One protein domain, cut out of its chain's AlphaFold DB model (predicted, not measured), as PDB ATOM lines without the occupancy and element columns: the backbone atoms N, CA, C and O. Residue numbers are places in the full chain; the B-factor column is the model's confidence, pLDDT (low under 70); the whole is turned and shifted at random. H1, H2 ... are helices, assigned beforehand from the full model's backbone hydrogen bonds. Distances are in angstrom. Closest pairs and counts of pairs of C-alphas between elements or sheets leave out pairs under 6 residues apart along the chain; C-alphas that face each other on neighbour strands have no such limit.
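This is residues 43 to 167 of the 300 residues of an uncharacterized protein of Novosphingobium chloroacetimidivorans (UniProt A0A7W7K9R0). Look first at H4, the longest helix, which runs close to the centre of the model; H2 packs along it, side by side, and H3 slants across one side of this pair, the three making a triangle and an up-and-down bundle. At one end H5 packs on H3 and H6 on H4, the two making a V with its point near Cys 146 and Cys 154, while the loop of residues 119 to 135 swings round the outside of H6 and little H1 sits at the far end beside H2. The printed part has 125 residues with six named helices, H1 to H6 in that order, and no named strand; its class is all helix. It is compact, with a radius of gyration of the C-alphas of 14.3 A and spans of 40 by 30 by 26 A.

Find C-alpha 97 at (-19.519, 14.922, -33.052); from there H4, residues 97 to 118, runs 31.0 A to C-alpha 118 at (-5.936, 9.298, -5.764). Before it come H2, residues 52 to 68, 24.3 A long, and H3, residues 73 to 91, 26.8 A long. H1 is residues 43 to 47, 6.1 A. After H4 look for H5, residues 136 to 148, 18.8 A, and H6, residues 154 to 164, 16.5 A, ending at C-alpha 164 at (-15.263, 19.581, -14.451).

Begin with the bundle, H2, H3 and H4, up and down, each helix running against the one before it. H4 touches H2 at a shallow tilt of 12 degrees, the same way; their closest C-alphas, Ala 59 and Ala 104, are 5.6 A apart. H3 and H4 form a helical hairpin at a tilt of 35.2 degrees, only just steep, touching through residues 83 to 91 and 99 to 107, closest at the C-alphas of Ala 91 and Ala 99, 5.5 A. H2 and H3 form another hairpin, touching through residues 63 to 68 and 76 to 80. Moving outward, H5 touches H3 at a shallow tilt of 29 degrees, opposite ways, with the C-alphas of Ala 82 and Ala 137 closest at 4.8 A. H6 touches H4, opposite ways at 29 degrees, closest at the C-alphas of Leu 110 and Leu 164, 6.3 A. H5, with residues 142 to 146 alone, touches H6 at a steep tilt of 47 degrees; their closest C-alphas, Cys 146 and Cys 154, are 5.7 A apart. H1 touches H2, closest at the C-alphas of Arg 45 and Met 55, 5.8 A. Among the pairs that stay apart are H1 and H4, and H3 and H6. Every O i to N i+4 pair is within hydrogen-bond range in H1, H2, H3, H4 and H5; in H6 3 of 7 are, beside 6 of 8 O i to N i+3 pairs.

The C-alphas farthest apart, those of Gly 49 and Pro 152, are 41.0 A apart. The printed part has no cut. The link from H4 to H5 is long, 17 residues; the other links are tight. The mean pLDDT of the printed part is 83.3; look for values under 70 at residue 50, residues 92 to 96, 98 to 99 and 122 to 134, and residue 167.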
ATOM      1  N   ALA A  43       0.228  16.427 -28.461       85.38
ATOM      2  CA  ALA A  43       0.761  16.040 -29.764       85.38
ATOM      3  C   ALA A  43      -0.211  15.140 -30.549       85.38
ATOM      4  O   ALA A  43      -0.354  15.302 -31.760       85.38
ATOM      5  N   CYS A  44      -0.905  14.220 -29.869       89.94
ATOM      6  CA  CYS A  44      -1.941  13.389 -30.492       89.94
ATOM      7  C   CYS A  44      -3.094  14.250 -31.023       89.94
ATOM      8  O   CYS A  44      -3.514  14.102 -32.170       89.94
ATOM      9  N   ARG A  45      -3.568  15.198 -30.211       85.38
ATOM     10  CA  ARG A  45      -4.643  16.124 -30.568       85.38
ATOM     11  C   ARG A  45      -4.251  17.037 -31.732       85.38
ATOM     12  O   ARG A  45      -5.057  17.230 -32.636       85.38
ATOM     13  N   ASP A  46      -3.024  17.553 -31.740       79.25
ATOM     14  CA  ASP A  46      -2.522  18.390 -32.834       79.25
ATOM     15  C   ASP A  46      -2.434  17.585 -34.144       79.25
ATOM     16  O   ASP A  46      -2.847  18.064 -35.201       79.25
ATOM     17  N   ALA A  47      -1.981  16.328 -34.073       79.94
ATOM     18  CA  ALA A  47      -1.943  15.416 -35.216       79.94
ATOM     19  C   ALA A  47      -3.341  14.995 -35.707       79.94
ATOM     20  O   ALA A  47      -3.514  14.734 -36.897       79.94
ATOM     21  N   ALA A  48      -4.341  14.955 -34.819       79.00
ATOM     22  CA  ALA A  48      -5.726  14.650 -35.173       79.00
ATOM     23  C   ALA A  48      -6.374  15.730 -36.059       79.00
ATOM     24  O   ALA A  48      -7.393  15.460 -36.688       79.00
ATOM     25  N   GLY A  49      -5.807  16.943 -36.126       72.75
ATOM     26  CA  GLY A  49      -6.153  17.942 -37.144       72.75
ATOM     27  C   GLY A  49      -7.613  18.414 -37.148       72.75
ATOM     28  O   GLY A  49      -8.074  18.931 -38.161       72.75
ATOM     29  N   GLY A  50      -8.343  18.237 -36.044       69.75
ATOM     30  CA  GLY A  50      -9.770  18.568 -35.949       69.75
ATOM     31  C   GLY A  50     -10.722  17.404 -36.222       69.75
ATOM     32  O   GLY A  50     -11.918  17.570 -36.010       69.75
ATOM     33  N   THR A  51     -10.231  16.233 -36.644       78.50
ATOM     34  CA  THR A  51     -11.084  15.075 -36.936       78.50
ATOM     35  C   THR A  51     -11.675  14.492 -35.643       78.50
ATOM     36  O   THR A  51     -10.917  13.981 -34.808       78.50
ATOM     37  N   PRO A  52     -13.012  14.478 -35.467       78.00
ATOM     38  CA  PRO A  52     -13.623  14.122 -34.186       78.00
ATOM     39  C   PRO A  52     -13.302  12.711 -33.687       78.00
ATOM     40  O   PRO A  52     -12.963  12.522 -32.522       78.00
ATOM     41  N   SER A  53     -13.341  11.715 -34.573       82.25
ATOM     42  CA  SER A  53     -13.028  10.324 -34.220       82.25
ATOM     43  C   SER A  53     -11.573  10.140 -33.776       82.25
ATOM     44  O   SER A  53     -11.306   9.382 -32.845       82.25
ATOM     45  N   ALA A  54     -10.636  10.864 -34.394       82.19
ATOM     46  CA  ALA A  54      -9.229  10.846 -34.004       82.19
ATOM     47  C   ALA A  54      -9.009  11.549 -32.655       82.19
ATOM     48  O   ALA A  54      -8.259  11.049 -31.820       82.19
ATOM     49  N   MET A  55      -9.706  12.660 -32.400       83.94
ATOM     50  CA  MET A  55      -9.655  13.358 -31.110       83.94
ATOM     51  C   MET A  55     -10.206  12.506 -29.962       83.94
ATOM     52  O   MET A  55      -9.578  12.429 -28.906       83.94
ATOM     53  N   ILE A  56     -11.331  11.817 -30.179       88.75
ATOM     54  CA  ILE A  56     -11.903  10.880 -29.201       88.75
ATOM     55  C   ILE A  56     -10.917   9.736 -28.929       88.75
ATOM     56  O   ILE A  56     -10.625   9.452 -27.772       88.75
ATOM     57  N   ALA A  57     -10.299   9.162 -29.967       92.12
ATOM     58  CA  ALA A  57      -9.289   8.117 -29.795       92.12
ATOM     59  C   ALA A  57      -8.056   8.597 -29.000       92.12
ATOM     60  O   ALA A  57      -7.548   7.866 -28.146       92.12
ATOM     61  N   CYS A  58      -7.587   9.829 -29.235       92.94
ATOM     62  CA  CYS A  58      -6.514  10.437 -28.442       92.94
ATOM     63  C   CYS A  58      -6.908  10.595 -26.967       92.94
ATOM     64  O   CYS A  58      -6.098  10.332 -26.075       92.94
ATOM     65  N   ALA A  59      -8.144  11.025 -26.702       94.25
ATOM     66  CA  ALA A  59      -8.657  11.172 -25.347       94.25
ATOM     67  C   ALA A  59      -8.773   9.820 -24.632       94.25
ATOM     68  O   ALA A  59      -8.305   9.695 -23.501       94.25
ATOM     69  N   ASP A  60      -9.314   8.800 -25.297       94.62
ATOM     70  CA  ASP A  60      -9.456   7.449 -24.747       94.62
ATOM     71  C   ASP A  60      -8.098   6.835 -24.390       94.62
ATOM     72  O   ASP A  60      -7.931   6.273 -23.303       94.62
ATOM     73  N   ALA A  61      -7.102   6.994 -25.269       94.50
ATOM     74  CA  ALA A  61      -5.738   6.538 -25.021       94.50
ATOM     75  C   ALA A  61      -5.120   7.225 -23.792       94.50
ATOM     76  O   ALA A  61      -4.523   6.562 -22.941       94.50
ATOM     77  N   GLU A  62      -5.301   8.541 -23.657       94.81
ATOM     78  CA  GLU A  62      -4.799   9.295 -22.508       94.81
ATOM     79  C   GLU A  62      -5.527   8.923 -21.208       94.81
ATOM     80  O   GLU A  62      -4.886   8.738 -20.174       94.81
ATOM     81  N   ILE A  63      -6.851   8.755 -21.245       95.62
ATOM     82  CA  ILE A  63      -7.649   8.312 -20.093       95.62
ATOM     83  C   ILE A  63      -7.195   6.924 -19.635       95.62
ATOM     84  O   ILE A  63      -7.009   6.706 -18.436       95.62
ATOM     85  N   ALA A  64      -6.981   5.993 -20.572       93.25
ATOM     86  CA  ALA A  64      -6.477   4.657 -20.275       93.25
ATOM     87  C   ALA A  64      -5.079   4.704 -19.642       93.25
ATOM     88  O   ALA A  64      -4.859   4.075 -18.606       93.25
ATOM     89  N   ARG A  65      -4.160   5.490 -20.217       93.94
ATOM     90  CA  ARG A  65      -2.787   5.662 -19.722       93.94
ATOM     91  C   ARG A  65      -2.744   6.265 -18.317       93.94
ATOM     92  O   ARG A  65      -1.972   5.823 -17.473       93.94
ATOM     93  N   VAL A  66      -3.558   7.289 -18.060       92.25
ATOM     94  CA  VAL A  66      -3.636   7.944 -16.747       92.25
ATOM     95  C   VAL A  66      -4.279   7.021 -15.710       92.25
ATOM     96  O   VAL A  66      -3.817   6.972 -14.573       92.25
ATOM     97  N   GLY A  67      -5.323   6.276 -16.091       89.38
ATOM     98  CA  GLY A  67      -6.007   5.338 -15.202       89.38
ATOM     99  C   GLY A  67      -5.131   4.156 -14.786       89.38
ATOM    100  O   GLY A  67      -5.058   3.840 -13.601       89.38
ATOM    101  N   SER A  68      -4.413   3.539 -15.731       88.31
ATOM    102  CA  SER A  68      -3.557   2.374 -15.455       88.31
ATOM    103  C   SER A  68      -2.351   2.686 -14.568       88.31
ATOM    104  O   SER A  68      -1.818   1.788 -13.921       88.31
ATOM    105  N   ALA A  69      -1.929   3.952 -14.506       88.12
ATOM    106  CA  ALA A  69      -0.850   4.393 -13.627       88.12
ATOM    107  C   ALA A  69      -1.262   4.482 -12.146       88.12
ATOM    108  O   ALA A  69      -0.392   4.617 -11.284       88.12
ATOM    109  N   VAL A  70      -2.565   4.458 -11.846       88.81
ATOM    110  CA  VAL A  70      -3.091   4.738 -10.502       88.81
ATOM    111  C   VAL A  70      -3.969   3.613  -9.969       88.81
ATOM    112  O   VAL A  70      -3.877   3.293  -8.791       88.81
ATOM    113  N   ASP A  71      -4.806   2.997 -10.797       92.19
ATOM    114  CA  ASP A  71      -5.799   2.021 -10.346       92.19
ATOM    115  C   ASP A  71      -5.497   0.588 -10.756       92.19
ATOM    116  O   ASP A  71      -4.755   0.317 -11.703       92.19
ATOM    117  N   SER A  72      -6.192  -0.346 -10.103       95.31
ATOM    118  CA  SER A  72      -6.373  -1.678 -10.657       95.31
ATOM    119  C   SER A  72      -7.088  -1.637 -12.023       95.31
ATOM    120  O   SER A  72      -7.861  -0.714 -12.315       95.31
ATOM    121  N   PRO A  73      -6.921  -2.679 -12.861       95.44
ATOM    122  CA  PRO A  73      -7.659  -2.795 -14.119       95.44
ATOM    123  C   PRO A  73      -9.186  -2.728 -13.947       95.44
ATOM    124  O   PRO A  73      -9.879  -2.214 -14.824       95.44
ATOM    125  N   GLU A  74      -9.723  -3.219 -12.824       96.06
ATOM    126  CA  GLU A  74     -11.165  -3.185 -12.549       96.06
ATOM    127  C   GLU A  74     -11.654  -1.756 -12.280       96.06
ATOM    128  O   GLU A  74     -12.648  -1.316 -12.868       96.06
ATOM    129  N   ALA A  75     -10.952  -1.014 -11.420       95.31
ATOM    130  CA  ALA A  75     -11.293   0.368 -11.103       95.31
ATOM    131  C   ALA A  75     -11.127   1.293 -12.325       95.31
ATOM    132  O   ALA A  75     -12.007   2.122 -12.584       95.31
ATOM    133  N   ALA A  76     -10.080   1.091 -13.135       94.88
ATOM    134  CA  ALA A  76      -9.876   1.814 -14.391       94.88
ATOM    135  C   ALA A  76     -11.005   1.552 -15.408       94.88
ATOM    136  O   ALA A  76     -11.564   2.496 -15.973       94.88
ATOM    137  N   ALA A  77     -11.412   0.290 -15.592       95.31
ATOM    138  CA  ALA A  77     -12.515  -0.065 -16.485       95.31
ATOM    139  C   ALA A  77     -13.860   0.509 -16.007       95.31
ATOM    140  O   ALA A  77     -14.657   1.002 -16.808       95.31
ATOM    141  N   ALA A  78     -14.116   0.497 -14.695       96.50
ATOM    142  CA  ALA A  78     -15.317   1.108 -14.130       96.50
ATOM    143  C   ALA A  78     -15.350   2.628 -14.344       96.50
ATOM    144  O   ALA A  78     -16.418   3.189 -14.589       96.50
ATOM    145  N   PHE A  79     -14.195   3.295 -14.272       96.69
ATOM    146  CA  PHE A  79     -14.074   4.721 -14.560       96.69
ATOM    147  C   PHE A  79     -14.327   5.045 -16.036       96.69
ATOM    148  O   PHE A  79     -15.127   5.933 -16.328       96.69
ATOM    149  N   GLN A  80     -13.744   4.280 -16.960       95.44
ATOM    150  CA  GLN A  80     -14.029   4.413 -18.392       95.44
ATOM    151  C   GLN A  80     -15.519   4.216 -18.703       95.44
ATOM    152  O   GLN A  80     -16.120   5.035 -19.393       95.44
ATOM    153  N   ALA A  81     -16.152   3.188 -18.130       94.94
ATOM    154  CA  ALA A  81     -17.584   2.951 -18.305       94.94
ATOM    155  C   ALA A  81     -18.448   4.104 -17.757       94.94
ATOM    156  O   ALA A  81     -19.481   4.437 -18.338       94.94
ATOM    157  N   ALA A  82     -18.033   4.726 -16.649       95.44
ATOM    158  CA  ALA A  82     -18.711   5.899 -16.110       95.44
ATOM    159  C   ALA A  82     -18.582   7.112 -17.044       95.44
ATOM    160  O   ALA A  82     -19.577   7.792 -17.283       95.44
ATOM    161  N   LEU A  83     -17.390   7.357 -17.598       94.94
ATOM    162  CA  LEU A  83     -17.170   8.421 -18.578       94.94
ATOM    163  C   LEU A  83     -17.979   8.201 -19.855       94.94
ATOM    164  O   LEU A  83     -18.592   9.150 -20.324       94.94
ATOM    165  N   GLN A  84     -18.058   6.968 -20.365       92.31
ATOM    166  CA  GLN A  84     -18.874   6.657 -21.541       92.31
ATOM    167  C   GLN A  84     -20.340   7.043 -21.318       92.31
ATOM    168  O   GLN A  84     -20.912   7.778 -22.113       92.31
ATOM    169  N   GLN A  85     -20.936   6.627 -20.197       90.81
ATOM    170  CA  GLN A  85     -22.338   6.943 -19.902       90.81
ATOM    171  C   GLN A  85     -22.582   8.441 -19.701       90.81
ATOM    172  O   GLN A  85     -23.619   8.960 -20.109       90.81
ATOM    173  N   LEU A  86     -21.636   9.141 -19.071       90.25
ATOM    174  CA  LEU A  86     -21.702  10.594 -18.930       90.25
ATOM    175  C   LEU A  86     -21.563  11.291 -20.289       90.25
ATOM    176  O   LEU A  86     -22.250  12.280 -20.520       90.25
ATOM    177  N   GLY A  87     -20.731  10.765 -21.188       87.50
ATOM    178  CA  GLY A  87     -20.549  11.269 -22.547       87.50
ATOM    179  C   GLY A  87     -21.782  11.065 -23.415       87.50
ATOM    180  O   GLY A  87     -22.239  12.009 -24.055       87.50
ATOM    181  N   ASP A  88     -22.381   9.873 -23.360       84.06
ATOM    182  CA  ASP A  88     -23.634   9.556 -24.047       84.06
ATOM    183  C   ASP A  88     -24.765  10.493 -23.578       84.06
ATOM    184  O   ASP A  88     -25.528  11.021 -24.388       84.06
ATOM    185  N   ALA A  89     -24.843  10.762 -22.267       81.62
ATOM    186  CA  ALA A  89     -25.803  11.709 -21.698       81.62
ATOM    187  C   ALA A  89     -25.491  13.173 -22.059       81.62
ATOM    188  O   ALA A  89     -26.416  13.960 -22.263       81.62
ATOM    189  N   TYR A  90     -24.208  13.540 -22.138       77.38
ATOM    190  CA  TYR A  90     -23.753  14.885 -22.497       77.38
ATOM    191  C   TYR A  90     -24.063  15.222 -23.957       77.38
ATOM    192  O   TYR A  90     -24.537  16.322 -24.240       77.38
ATOM    193  N   ALA A  91     -23.821  14.283 -24.875       70.44
ATOM    194  CA  ALA A  91     -24.195  14.439 -26.273       70.44
ATOM    195  C   ALA A  91     -25.727  14.441 -26.422       70.44
ATOM    196  O   ALA A  91     -26.293  15.318 -27.069       70.44
ATOM    197  N   GLY A  92     -26.434  13.515 -25.771       63.28
ATOM    198  CA  GLY A  92     -27.868  13.352 -26.000       63.28
ATOM    199  C   GLY A  92     -28.181  12.946 -27.453       63.28
ATOM    200  O   GLY A  92     -27.273  12.673 -28.237       63.28
ATOM    201  N   PRO A  93     -29.467  12.880 -27.840       51.72
ATOM    202  CA  PRO A  93     -29.862  12.436 -29.180       51.72
ATOM    203  C   PRO A  93     -29.447  13.406 -30.299       51.72
ATOM    204  O   PRO A  93     -29.287  12.975 -31.437       51.72
ATOM    205  N   ASP A  94     -29.241  14.684 -29.963       49.25
ATOM    206  CA  ASP A  94     -28.963  15.757 -30.927       49.25
ATOM    207  C   ASP A  94     -27.521  16.295 -30.848       49.25
ATOM    208  O   ASP A  94     -27.131  17.143 -31.651       49.25
ATOM    209  N   GLY A  95     -26.711  15.850 -29.880       53.84
ATOM    210  CA  GLY A  95     -25.326  16.301 -29.734       53.84
ATOM    211  C   GLY A  95     -24.446  15.667 -30.792       53.84
ATOM    212  O   GLY A  95     -24.097  14.490 -30.707       53.84
ATOM    213  N   GLY A  96     -24.089  16.460 -31.797       69.00
ATOM    214  CA  GLY A  96     -23.189  16.044 -32.863       69.00
ATOM    215  C   GLY A  96     -21.782  15.680 -32.367       69.00
ATOM    216  O   GLY A  96     -21.449  15.756 -31.183       69.00
ATOM    217  N   GLN A  97     -20.912  15.324 -33.312       71.19
ATOM    218  CA  GLN A  97     -19.519  14.922 -33.052       71.19
ATOM    219  C   GLN A  97     -18.723  15.979 -32.261       71.19
ATOM    220  O   GLN A  97     -17.857  15.653 -31.458       71.19
ATOM    221  N   ALA A  98     -19.083  17.245 -32.428       64.12
ATOM    222  CA  ALA A  98     -18.618  18.379 -31.646       64.12
ATOM    223  C   ALA A  98     -18.758  18.208 -30.125       64.12
ATOM    224  O   ALA A  98     -17.785  18.331 -29.380       64.12
ATOM    225  N   ALA A  99     -19.971  17.891 -29.663       67.69
ATOM    226  CA  ALA A  99     -20.255  17.685 -28.249       67.69
ATOM    227  C   ALA A  99     -19.442  16.507 -27.696       67.69
ATOM    228  O   ALA A  99     -18.953  16.569 -26.567       67.69
ATOM    229  N   GLN A 100     -19.237  15.471 -28.514       76.94
ATOM    230  CA  GLN A 100     -18.420  14.311 -28.165       76.94
ATOM    231  C   GLN A 100     -16.938  14.685 -28.006       76.94
ATOM    232  O   GLN A 100     -16.321  14.287 -27.021       76.94
ATOM    233  N   VAL A 101     -16.382  15.516 -28.895       79.00
ATOM    234  CA  VAL A 101     -15.004  16.035 -28.775       79.00
ATOM    235  C   VAL A 101     -14.850  16.928 -27.544       79.00
ATOM    236  O   VAL A 101     -13.927  16.744 -26.753       79.00
ATOM    237  N   THR A 102     -15.779  17.862 -27.317       79.94
ATOM    238  CA  THR A 102     -15.753  18.714 -26.116       79.94
ATOM    239  C   THR A 102     -15.814  17.883 -24.835       79.94
ATOM    240  O   THR A 102     -15.117  18.188 -23.861       79.94
ATOM    241  N   PHE A 103     -16.642  16.838 -24.819       87.19
ATOM    242  CA  PHE A 103     -16.710  15.908 -23.702       87.19
ATOM    243  C   PHE A 103     -15.391  15.148 -23.526       87.19
ATOM    244  O   PHE A 103     -14.884  15.091 -22.408       87.19
ATOM    245  N   ALA A 104     -14.805  14.630 -24.606       89.50
ATOM    246  CA  ALA A 104     -13.541  13.898 -24.588       89.50
ATOM    247  C   ALA A 104     -12.396  14.733 -23.976       89.50
ATOM    248  O   ALA A 104     -11.714  14.284 -23.052       89.50
ATOM    249  N   ASP A 105     -12.263  15.998 -24.377       86.94
ATOM    250  CA  ASP A 105     -11.286  16.935 -23.807       86.94
ATOM    251  C   ASP A 105     -11.501  17.177 -22.301       86.94
ATOM    252  O   ASP A 105     -10.549  17.280 -21.515       86.94
ATOM    253  N   ARG A 106     -12.762  17.290 -21.868       88.19
ATOM    254  CA  ARG A 106     -13.116  17.429 -20.443       88.19
ATOM    255  C   ARG A 106     -12.826  16.149 -19.669       88.19
ATOM    256  O   ARG A 106     -12.304  16.227 -18.556       88.19
ATOM    257  N   ALA A 107     -13.113  14.995 -20.259       94.06
ATOM    258  CA  ALA A 107     -12.876  13.685 -19.673       94.06
ATOM    259  C   ALA A 107     -11.380  13.444 -19.422       94.06
ATOM    260  O   ALA A 107     -11.022  12.968 -18.346       94.06
ATOM    261  N   VAL A 108     -10.493  13.880 -20.327       94.12
ATOM    262  CA  VAL A 108      -9.033  13.848 -20.106       94.12
ATOM    263  C   VAL A 108      -8.625  14.696 -18.900       94.12
ATOM    264  O   VAL A 108      -7.881  14.232 -18.030       94.12
ATOM    265  N   ARG A 109      -9.126  15.937 -18.795       89.75
ATOM    266  CA  ARG A 109      -8.842  16.806 -17.635       89.75
ATOM    267  C   ARG A 109      -9.350  16.196 -16.334       89.75
ATOM    268  O   ARG A 109      -8.643  16.230 -15.326       89.75
ATOM    269  N   LEU A 110     -10.546  15.614 -16.364       93.25
ATOM    270  CA  LEU A 110     -11.113  14.908 -15.226       93.25
ATOM    271  C   LEU A 110     -10.233  13.718 -14.830       93.25
ATOM    272  O   LEU A 110      -9.915  13.579 -13.651       93.25
ATOM    273  N   ALA A 111      -9.814  12.885 -15.787       95.12
ATOM    274  CA  ALA A 111      -8.987  11.706 -15.539       95.12
ATOM    275  C   ALA A 111      -7.648  12.076 -14.887       95.12
ATOM    276  O   ALA A 111      -7.260  11.471 -13.888       95.12
ATOM    277  N   ARG A 112      -6.987  13.130 -15.379       93.50
ATOM    278  CA  ARG A 112      -5.754  13.664 -14.776       93.50
ATOM    279  C   ARG A 112      -5.989  14.151 -13.347       93.50
ATOM    280  O   ARG A 112      -5.263  13.765 -12.434       93.50
ATOM    281  N   ARG A 113      -7.059  14.920 -13.113       91.62
ATOM    282  CA  ARG A 113      -7.379  15.426 -11.771       91.62
ATOM    283  C   ARG A 113      -7.764  14.315 -10.792       91.62
ATOM    284  O   ARG A 113      -7.451  14.395  -9.605       91.62
ATOM    285  N   ARG A 114      -8.426  13.273 -11.290       94.44
ATOM    286  CA  ARG A 114      -8.722  12.051 -10.550       94.44
ATOM    287  C   ARG A 114      -7.437  11.326 -10.151       94.44
ATOM    288  O   ARG A 114      -7.292  10.988  -8.983       94.44
ATOM    289  N   ALA A 115      -6.499  11.140 -11.077       93.31
ATOM    290  CA  ALA A 115      -5.202  10.539 -10.775       93.31
ATOM    291  C   ALA A 115      -4.444  11.324  -9.690       93.31
ATOM    292  O   ALA A 115      -3.972  10.733  -8.722       93.31
ATOM    293  N   GLU A 116      -4.410  12.658  -9.772       90.38
ATOM    294  CA  GLU A 116      -3.807  13.509  -8.734       90.38
ATOM    295  C   GLU A 116      -4.499  13.372  -7.366       90.38
ATOM    296  O   GLU A 116      -3.841  13.384  -6.323       90.38
ATOM    297  N   LEU A 117      -5.836  13.277  -7.355       90.88
ATOM    298  CA  LEU A 117      -6.622  13.059  -6.140       90.88
ATOM    299  C   LEU A 117      -6.225  11.742  -5.468       90.88
ATOM    300  O   LEU A 117      -5.964  11.735  -4.264       90.88
ATOM    301  N   LEU A 118      -6.199  10.656  -6.241       91.75
ATOM    302  CA  LEU A 118      -5.936   9.298  -5.764       91.75
ATOM    303  C   LEU A 118      -4.469   9.107  -5.351       91.75
ATOM    304  O   LEU A 118      -4.205   8.487  -4.328       91.75
ATOM    305  N   ALA A 119      -3.532   9.769  -6.037       89.69
ATOM    306  CA  ALA A 119      -2.126   9.841  -5.637       89.69
ATOM    307  C   ALA A 119      -1.880  10.683  -4.363       89.69
ATOM    308  O   ALA A 119      -0.748  10.785  -3.893       89.69
ATOM    309  N   GLY A 120      -2.911  11.335  -3.809       81.25
ATOM    310  CA  GLY A 120      -2.802  12.170  -2.609       81.25
ATOM    311  C   GLY A 120      -2.164  13.548  -2.837       81.25
ATOM    312  O   GLY A 120      -1.958  14.286  -1.875       81.25
ATOM    313  N   ALA A 121      -1.895  13.934  -4.088       72.69
ATOM    314  CA  ALA A 121      -1.227  15.191  -4.440       72.69
ATOM    315  C   ALA A 121      -2.118  16.433  -4.246       72.69
ATOM    316  O   ALA A 121      -1.632  17.555  -4.100       72.69
ATOM    317  N   VAL A 122      -3.440  16.258  -4.221       61.78
ATOM    318  CA  VAL A 122      -4.378  17.370  -4.047       61.78
ATOM    319  C   VAL A 122      -4.599  17.626  -2.549       61.78
ATOM    320  O   VAL A 122      -5.267  16.848  -1.873       61.78
ATOM    321  N   THR A 123      -4.089  18.739  -2.020       56.22
ATOM    322  CA  THR A 123      -4.319  19.203  -0.627       56.22
ATOM    323  C   THR A 123      -5.277  20.400  -0.533       56.22
ATOM    324  O   THR A 123      -5.595  20.870   0.558       56.22
ATOM    325  N   GLY A 124      -5.767  20.889  -1.677       53.38
ATOM    326  CA  GLY A 124      -6.656  22.047  -1.767       53.38
ATOM    327  C   GLY A 124      -8.063  21.815  -1.202       53.38
ATOM    328  O   GLY A 124      -8.551  20.686  -1.115       53.38
ATOM    329  N   LYS A 125      -8.726  22.920  -0.839       48.19
ATOM    330  CA  LYS A 125     -10.110  22.969  -0.341       48.19
ATOM    331  C   LYS A 125     -11.036  22.203  -1.298       48.19
ATOM    332  O   LYS A 125     -11.002  22.447  -2.503       48.19
ATOM    333  N   ALA A 126     -11.827  21.268  -0.765       52.25
ATOM    334  CA  ALA A 126     -12.741  20.452  -1.564       52.25
ATOM    335  C   ALA A 126     -13.696  21.360  -2.366       52.25
ATOM    336  O   ALA A 126     -14.246  22.296  -1.773       52.25
ATOM    337  N   PRO A 127     -13.893  21.116  -3.674       52.47
ATOM    338  CA  PRO A 127     -14.917  21.821  -4.428       52.47
ATOM    339  C   PRO A 127     -16.297  21.534  -3.823       52.47
ATOM    340  O   PRO A 127     -16.506  20.494  -3.191       52.47
ATOM    341  N   LEU A 128     -17.222  22.481  -3.982       49.38
ATOM    342  CA  LEU A 128     -18.609  22.304  -3.559       49.38
ATOM    343  C   LEU A 128     -19.217  21.098  -4.302       49.38
ATOM    344  O   LEU A 128     -18.926  20.922  -5.487       49.38
ATOM    345  N   PRO A 129     -20.022  20.261  -3.627       52.50
ATOM    346  CA  PRO A 129     -20.672  19.130  -4.273       52.50
ATOM    347  C   PRO A 129     -21.587  19.621  -5.400       52.50
ATOM    348  O   PRO A 129     -22.322  20.595  -5.221       52.50
ATOM    349  N   SER A 130     -21.548  18.936  -6.547       53.41
ATOM    350  CA  SER A 130     -22.568  19.102  -7.586       53.41
ATOM    351  C   SER A 130     -23.929  18.693  -7.007       53.41
ATOM    352  O   SER A 130     -24.022  17.750  -6.220       53.41
ATOM    353  N   SER A 131     -24.984  19.432  -7.349       44.69
ATOM    354  CA  SER A 131     -26.348  19.239  -6.837       44.69
ATOM    355  C   SER A 131     -27.071  18.023  -7.439       44.69
ATOM    356  O   SER A 131     -28.206  17.737  -7.054       44.69
ATOM    357  N   GLY A 132     -26.437  17.295  -8.364       56.81
ATOM    358  CA  GLY A 132     -26.989  16.097  -8.994       56.81
ATOM    359  C   GLY A 132     -26.760  14.814  -8.190       56.81
ATOM    360  O   GLY A 132     -25.721  14.625  -7.559       56.81
ATOM    361  N   THR A 133     -27.719  13.881  -8.250       58.03
ATOM    362  CA  THR A 133     -27.479  12.502  -7.787       58.03
ATOM    363  C   THR A 133     -26.505  11.829  -8.761       58.03
ATOM    364  O   THR A 133     -26.806  11.797  -9.956       58.03
ATOM    365  N   PRO A 134     -25.354  11.293  -8.309       68.31
ATOM    366  CA  PRO A 134     -24.378  10.712  -9.222       68.31
ATOM    367  C   PRO A 134     -24.942   9.488  -9.952       68.31
ATOM    368  O   PRO A 134     -25.602   8.642  -9.346       68.31
ATOM    369  N   HIS A 135     -24.636   9.363 -11.245       81.75
ATOM    370  CA  HIS A 135     -25.040   8.211 -12.055       81.75
ATOM    371  C   HIS A 135     -24.551   6.882 -11.425       81.75
ATOM    372  O   HIS A 135     -23.453   6.852 -10.852       81.75
ATOM    373  N   PRO A 136     -25.286   5.756 -11.533       90.06
ATOM    374  CA  PRO A 136     -24.871   4.479 -10.941       90.06
ATOM    375  C   PRO A 136     -23.460   4.011 -11.331       90.06
ATOM    376  O   PRO A 136     -22.718   3.533 -10.473       90.06
ATOM    377  N   ALA A 137     -23.044   4.187 -12.592       93.19
ATOM    378  CA  ALA A 137     -21.679   3.836 -13.009       93.19
ATOM    379  C   ALA A 137     -20.615   4.731 -12.367       93.19
ATOM    380  O   ALA A 137     -19.557   4.239 -11.977       93.19
ATOM    381  N   TRP A 138     -20.914   6.020 -12.189       94.81
ATOM    382  CA  TRP A 138     -20.031   6.936 -11.478       94.81
ATOM    383  C   TRP A 138     -19.860   6.521 -10.015       94.81
ATOM    384  O   TRP A 138     -18.735   6.402  -9.532       94.81
ATOM    385  N   SER A 139     -20.967   6.202  -9.338       95.00
ATOM    386  CA  SER A 139     -20.942   5.695  -7.960       95.00
ATOM    387  C   SER A 139     -20.108   4.414  -7.841       95.00
ATOM    388  O   SER A 139     -19.277   4.309  -6.945       95.00
ATOM    389  N   ARG A 140     -20.250   3.470  -8.783       96.12
ATOM    390  CA  ARG A 140     -19.433   2.245  -8.811       96.12
ATOM    391  C   ARG A 140     -17.945   2.545  -8.991       96.12
ATOM    392  O   ARG A 140     -17.118   1.985  -8.278       96.12
ATOM    393  N   SER A 141     -17.607   3.414  -9.941       96.56
ATOM    394  CA  SER A 141     -16.228   3.834 -10.196       96.56
ATOM    395  C   SER A 141     -15.594   4.469  -8.954       96.56
ATOM    396  O   SER A 141     -14.488   4.096  -8.557       96.56
ATOM    397  N   ARG A 142     -16.325   5.369  -8.289       95.62
ATOM    398  CA  ARG A 142     -15.928   5.985  -7.020       95.62
ATOM    399  C   ARG A 142     -15.671   4.939  -5.939       95.62
ATOM    400  O   ARG A 142     -14.630   4.984  -5.293       95.62
ATOM    401  N   ASP A 143     -16.601   4.008  -5.739       96.06
ATOM    402  CA  ASP A 143     -16.518   3.025  -4.656       96.06
ATOM    403  C   ASP A 143     -15.322   2.070  -4.826       96.06
ATOM    404  O   ASP A 143     -14.706   1.687  -3.831       96.06
ATOM    405  N   LEU A 144     -14.971   1.717  -6.068       96.75
ATOM    406  CA  LEU A 144     -13.772   0.929  -6.376       96.75
ATOM    407  C   LEU A 144     -12.494   1.737  -6.109       96.75
ATOM    408  O   LEU A 144     -11.665   1.332  -5.299       96.75
ATOM    409  N   SER A 145     -12.387   2.930  -6.697       95.56
ATOM    410  CA  SER A 145     -11.199   3.790  -6.563       95.56
ATOM    411  C   SER A 145     -10.929   4.165  -5.100       95.56
ATOM    412  O   SER A 145      -9.817   4.054  -4.600       95.56
ATOM    413  N   CYS A 146     -11.962   4.570  -4.359       94.31
ATOM    414  CA  CYS A 146     -11.819   4.981  -2.962       94.31
ATOM    415  C   CYS A 146     -11.565   3.821  -1.993       94.31
ATOM    416  O   CYS A 146     -11.178   4.063  -0.850       94.31
ATOM    417  N   ARG A 147     -11.807   2.575  -2.415       95.06
ATOM    418  CA  ARG A 147     -11.422   1.387  -1.649       95.06
ATOM    419  C   ARG A 147      -9.939   1.074  -1.819       95.06
ATOM    420  O   ARG A 147      -9.308   0.647  -0.859       95.06
ATOM    421  N   GLU A 148      -9.411   1.280  -3.021       94.31
ATOM    422  CA  GLU A 148      -8.000   1.051  -3.347       94.31
ATOM    423  C   GLU A 148      -7.092   2.161  -2.796       94.31
ATOM    424  O   GLU A 148      -5.965   1.891  -2.389       94.31
ATOM    425  N   HIS A 149      -7.607   3.392  -2.702       90.88
ATOM    426  CA  HIS A 149      -6.829   4.574  -2.326       90.88
ATOM    427  C   HIS A 149      -7.328   5.207  -1.015       90.88
ATOM    428  O   HIS A 149      -8.434   5.758  -0.983       90.88
ATOM    429  N   PRO A 150      -6.530   5.214   0.076       84.31
ATOM    430  CA  PRO A 150      -6.935   5.739   1.383       84.31
ATOM    431  C   PRO A 150      -6.864   7.277   1.450       84.31
ATOM    432  O   PRO A 150      -6.165   7.866   2.275       84.31
ATOM    433  N   VAL A 151      -7.605   7.955   0.573       87.31
ATOM    434  CA  VAL A 151      -7.655   9.419   0.501       87.31
ATOM    435  C   VAL A 151      -8.713   9.967   1.470       87.31
ATOM    436  O   VAL A 151      -9.878   9.555   1.422       87.31
ATOM    437  N   PRO A 152      -8.385  10.957   2.323       86.19
ATOM    438  CA  PRO A 152      -9.370  11.591   3.190       86.19
ATOM    439  C   PRO A 152     -10.526  12.190   2.388       86.19
ATOM    440  O   PRO A 152     -10.315  12.973   1.457       86.19
ATOM    441  N   ARG A 153     -11.758  11.845   2.787       87.00
ATOM    442  CA  ARG A 153     -13.000  12.263   2.113       87.00
ATOM    443  C   ARG A 153     -13.025  11.888   0.622       87.00
ATOM    444  O   ARG A 153     -13.579  12.646  -0.172       87.00
ATOM    445  N   CYS A 154     -12.442  10.741   0.252       90.44
ATOM    446  CA  CYS A 154     -12.316  10.309  -1.141       90.44
ATOM    447  C   CYS A 154     -13.631  10.431  -1.919       90.44
ATOM    448  O   CYS A 154     -13.663  11.150  -2.908       90.44
ATOM    449  N   ALA A 155     -14.729   9.848  -1.421       90.88
ATOM    450  CA  ALA A 155     -16.019   9.861  -2.114       90.88
ATOM    451  C   ALA A 155     -16.501  11.280  -2.469       90.88
ATOM    452  O   ALA A 155     -16.767  11.570  -3.630       90.88
ATOM    453  N   ALA A 156     -16.523  12.193  -1.493       87.12
ATOM    454  CA  ALA A 156     -16.961  13.572  -1.714       87.12
ATOM    455  C   ALA A 156     -16.043  14.332  -2.687       87.12
ATOM    456  O   ALA A 156     -16.509  15.112  -3.511       87.12
ATOM    457  N   ARG A 157     -14.728  14.108  -2.599       88.88
ATOM    458  CA  ARG A 157     -13.745  14.756  -3.479       88.88
ATOM    459  C   ARG A 157     -13.781  14.199  -4.896       88.88
ATOM    460  O   ARG A 157     -13.510  14.942  -5.830       88.88
ATOM    461  N   TYR A 158     -14.107  12.920  -5.029       91.75
ATOM    462  CA  TYR A 158     -14.302  12.240  -6.295       91.75
ATOM    463  C   TYR A 158     -15.565  12.761  -6.981       91.75
ATOM    464  O   TYR A 158     -15.491  13.200  -8.118       91.75
ATOM    465  N   ASP A 159     -16.695  12.825  -6.274       89.88
ATOM    466  CA  ASP A 159     -17.950  13.357  -6.821       89.88
ATOM    467  C   ASP A 159     -17.834  14.837  -7.214       89.88
ATOM    468  O   ASP A 159     -18.388  15.262  -8.224       89.88
ATOM    469  N   ALA A 160     -17.025  15.616  -6.491       86.12
ATOM    470  CA  ALA A 160     -16.716  16.996  -6.853       86.12
ATOM    471  C   ALA A 160     -15.966  17.140  -8.198       86.12
ATOM    472  O   ALA A 160     -15.950  18.231  -8.768       86.12
ATOM    473  N   LEU A 161     -15.365  16.067  -8.730       88.75
ATOM    474  CA  LEU A 161     -14.751  16.079 -10.062       88.75
ATOM    475  C   LEU A 161     -15.788  16.204 -11.180       88.75
ATOM    476  O   LEU A 161     -15.437  16.693 -12.251       88.75
ATOM    477  N   LEU A 162     -17.051  15.823 -10.947       88.75
ATOM    478  CA  LEU A 162     -18.118  15.957 -11.945       88.75
ATOM    479  C   LEU A 162     -18.347  17.413 -12.369       88.75
ATOM    480  O   LEU A 162     -18.679  17.659 -13.523       88.75
ATOM    481  N   ALA A 163     -18.052  18.381 -11.496       82.62
ATOM    482  CA  ALA A 163     -18.117  19.802 -11.834       82.62
ATOM    483  C   ALA A 163     -17.142  20.211 -12.962       82.62
ATOM    484  O   ALA A 163     -17.288  21.282 -13.541       82.62
ATOM    485  N   LEU A 164     -16.142  19.378 -13.289       82.44
ATOM    486  CA  LEU A 164     -15.263  19.581 -14.451       82.44
ATOM    487  C   LEU A 164     -15.941  19.223 -15.781       82.44
ATOM    488  O   LEU A 164     -15.462  19.636 -16.839       82.44
ATOM    489  N   LEU A 165     -17.011  18.428 -15.730       82.88
ATOM    490  CA  LEU A 165     -17.824  18.066 -16.889       82.88
ATOM    491  C   LEU A 165     -18.976  19.052 -17.094       82.88
ATOM    492  O   LEU A 165     -19.364  19.280 -18.241       82.88
ATOM    493  N   ASP A 166     -19.469  19.667 -16.015       72.62
ATOM    494  CA  ASP A 166     -20.550  20.650 -16.063       72.62
ATOM    495  C   ASP A 166     -20.194  21.846 -16.963       72.62
ATOM    496  O   ASP A 166     -19.103  22.419 -16.921       72.62
ATOM    497  N   THR A 167     -21.143  22.248 -17.804       53.00
ATOM    498  CA  THR A 167     -21.145  23.551 -18.473       53.00
ATOM    499  C   THR A 167     -21.869  24.553 -17.569       53.00
ATOM    500  O   THR A 167     -23.099  24.532 -17.531       53.00
TER     501      THR A 167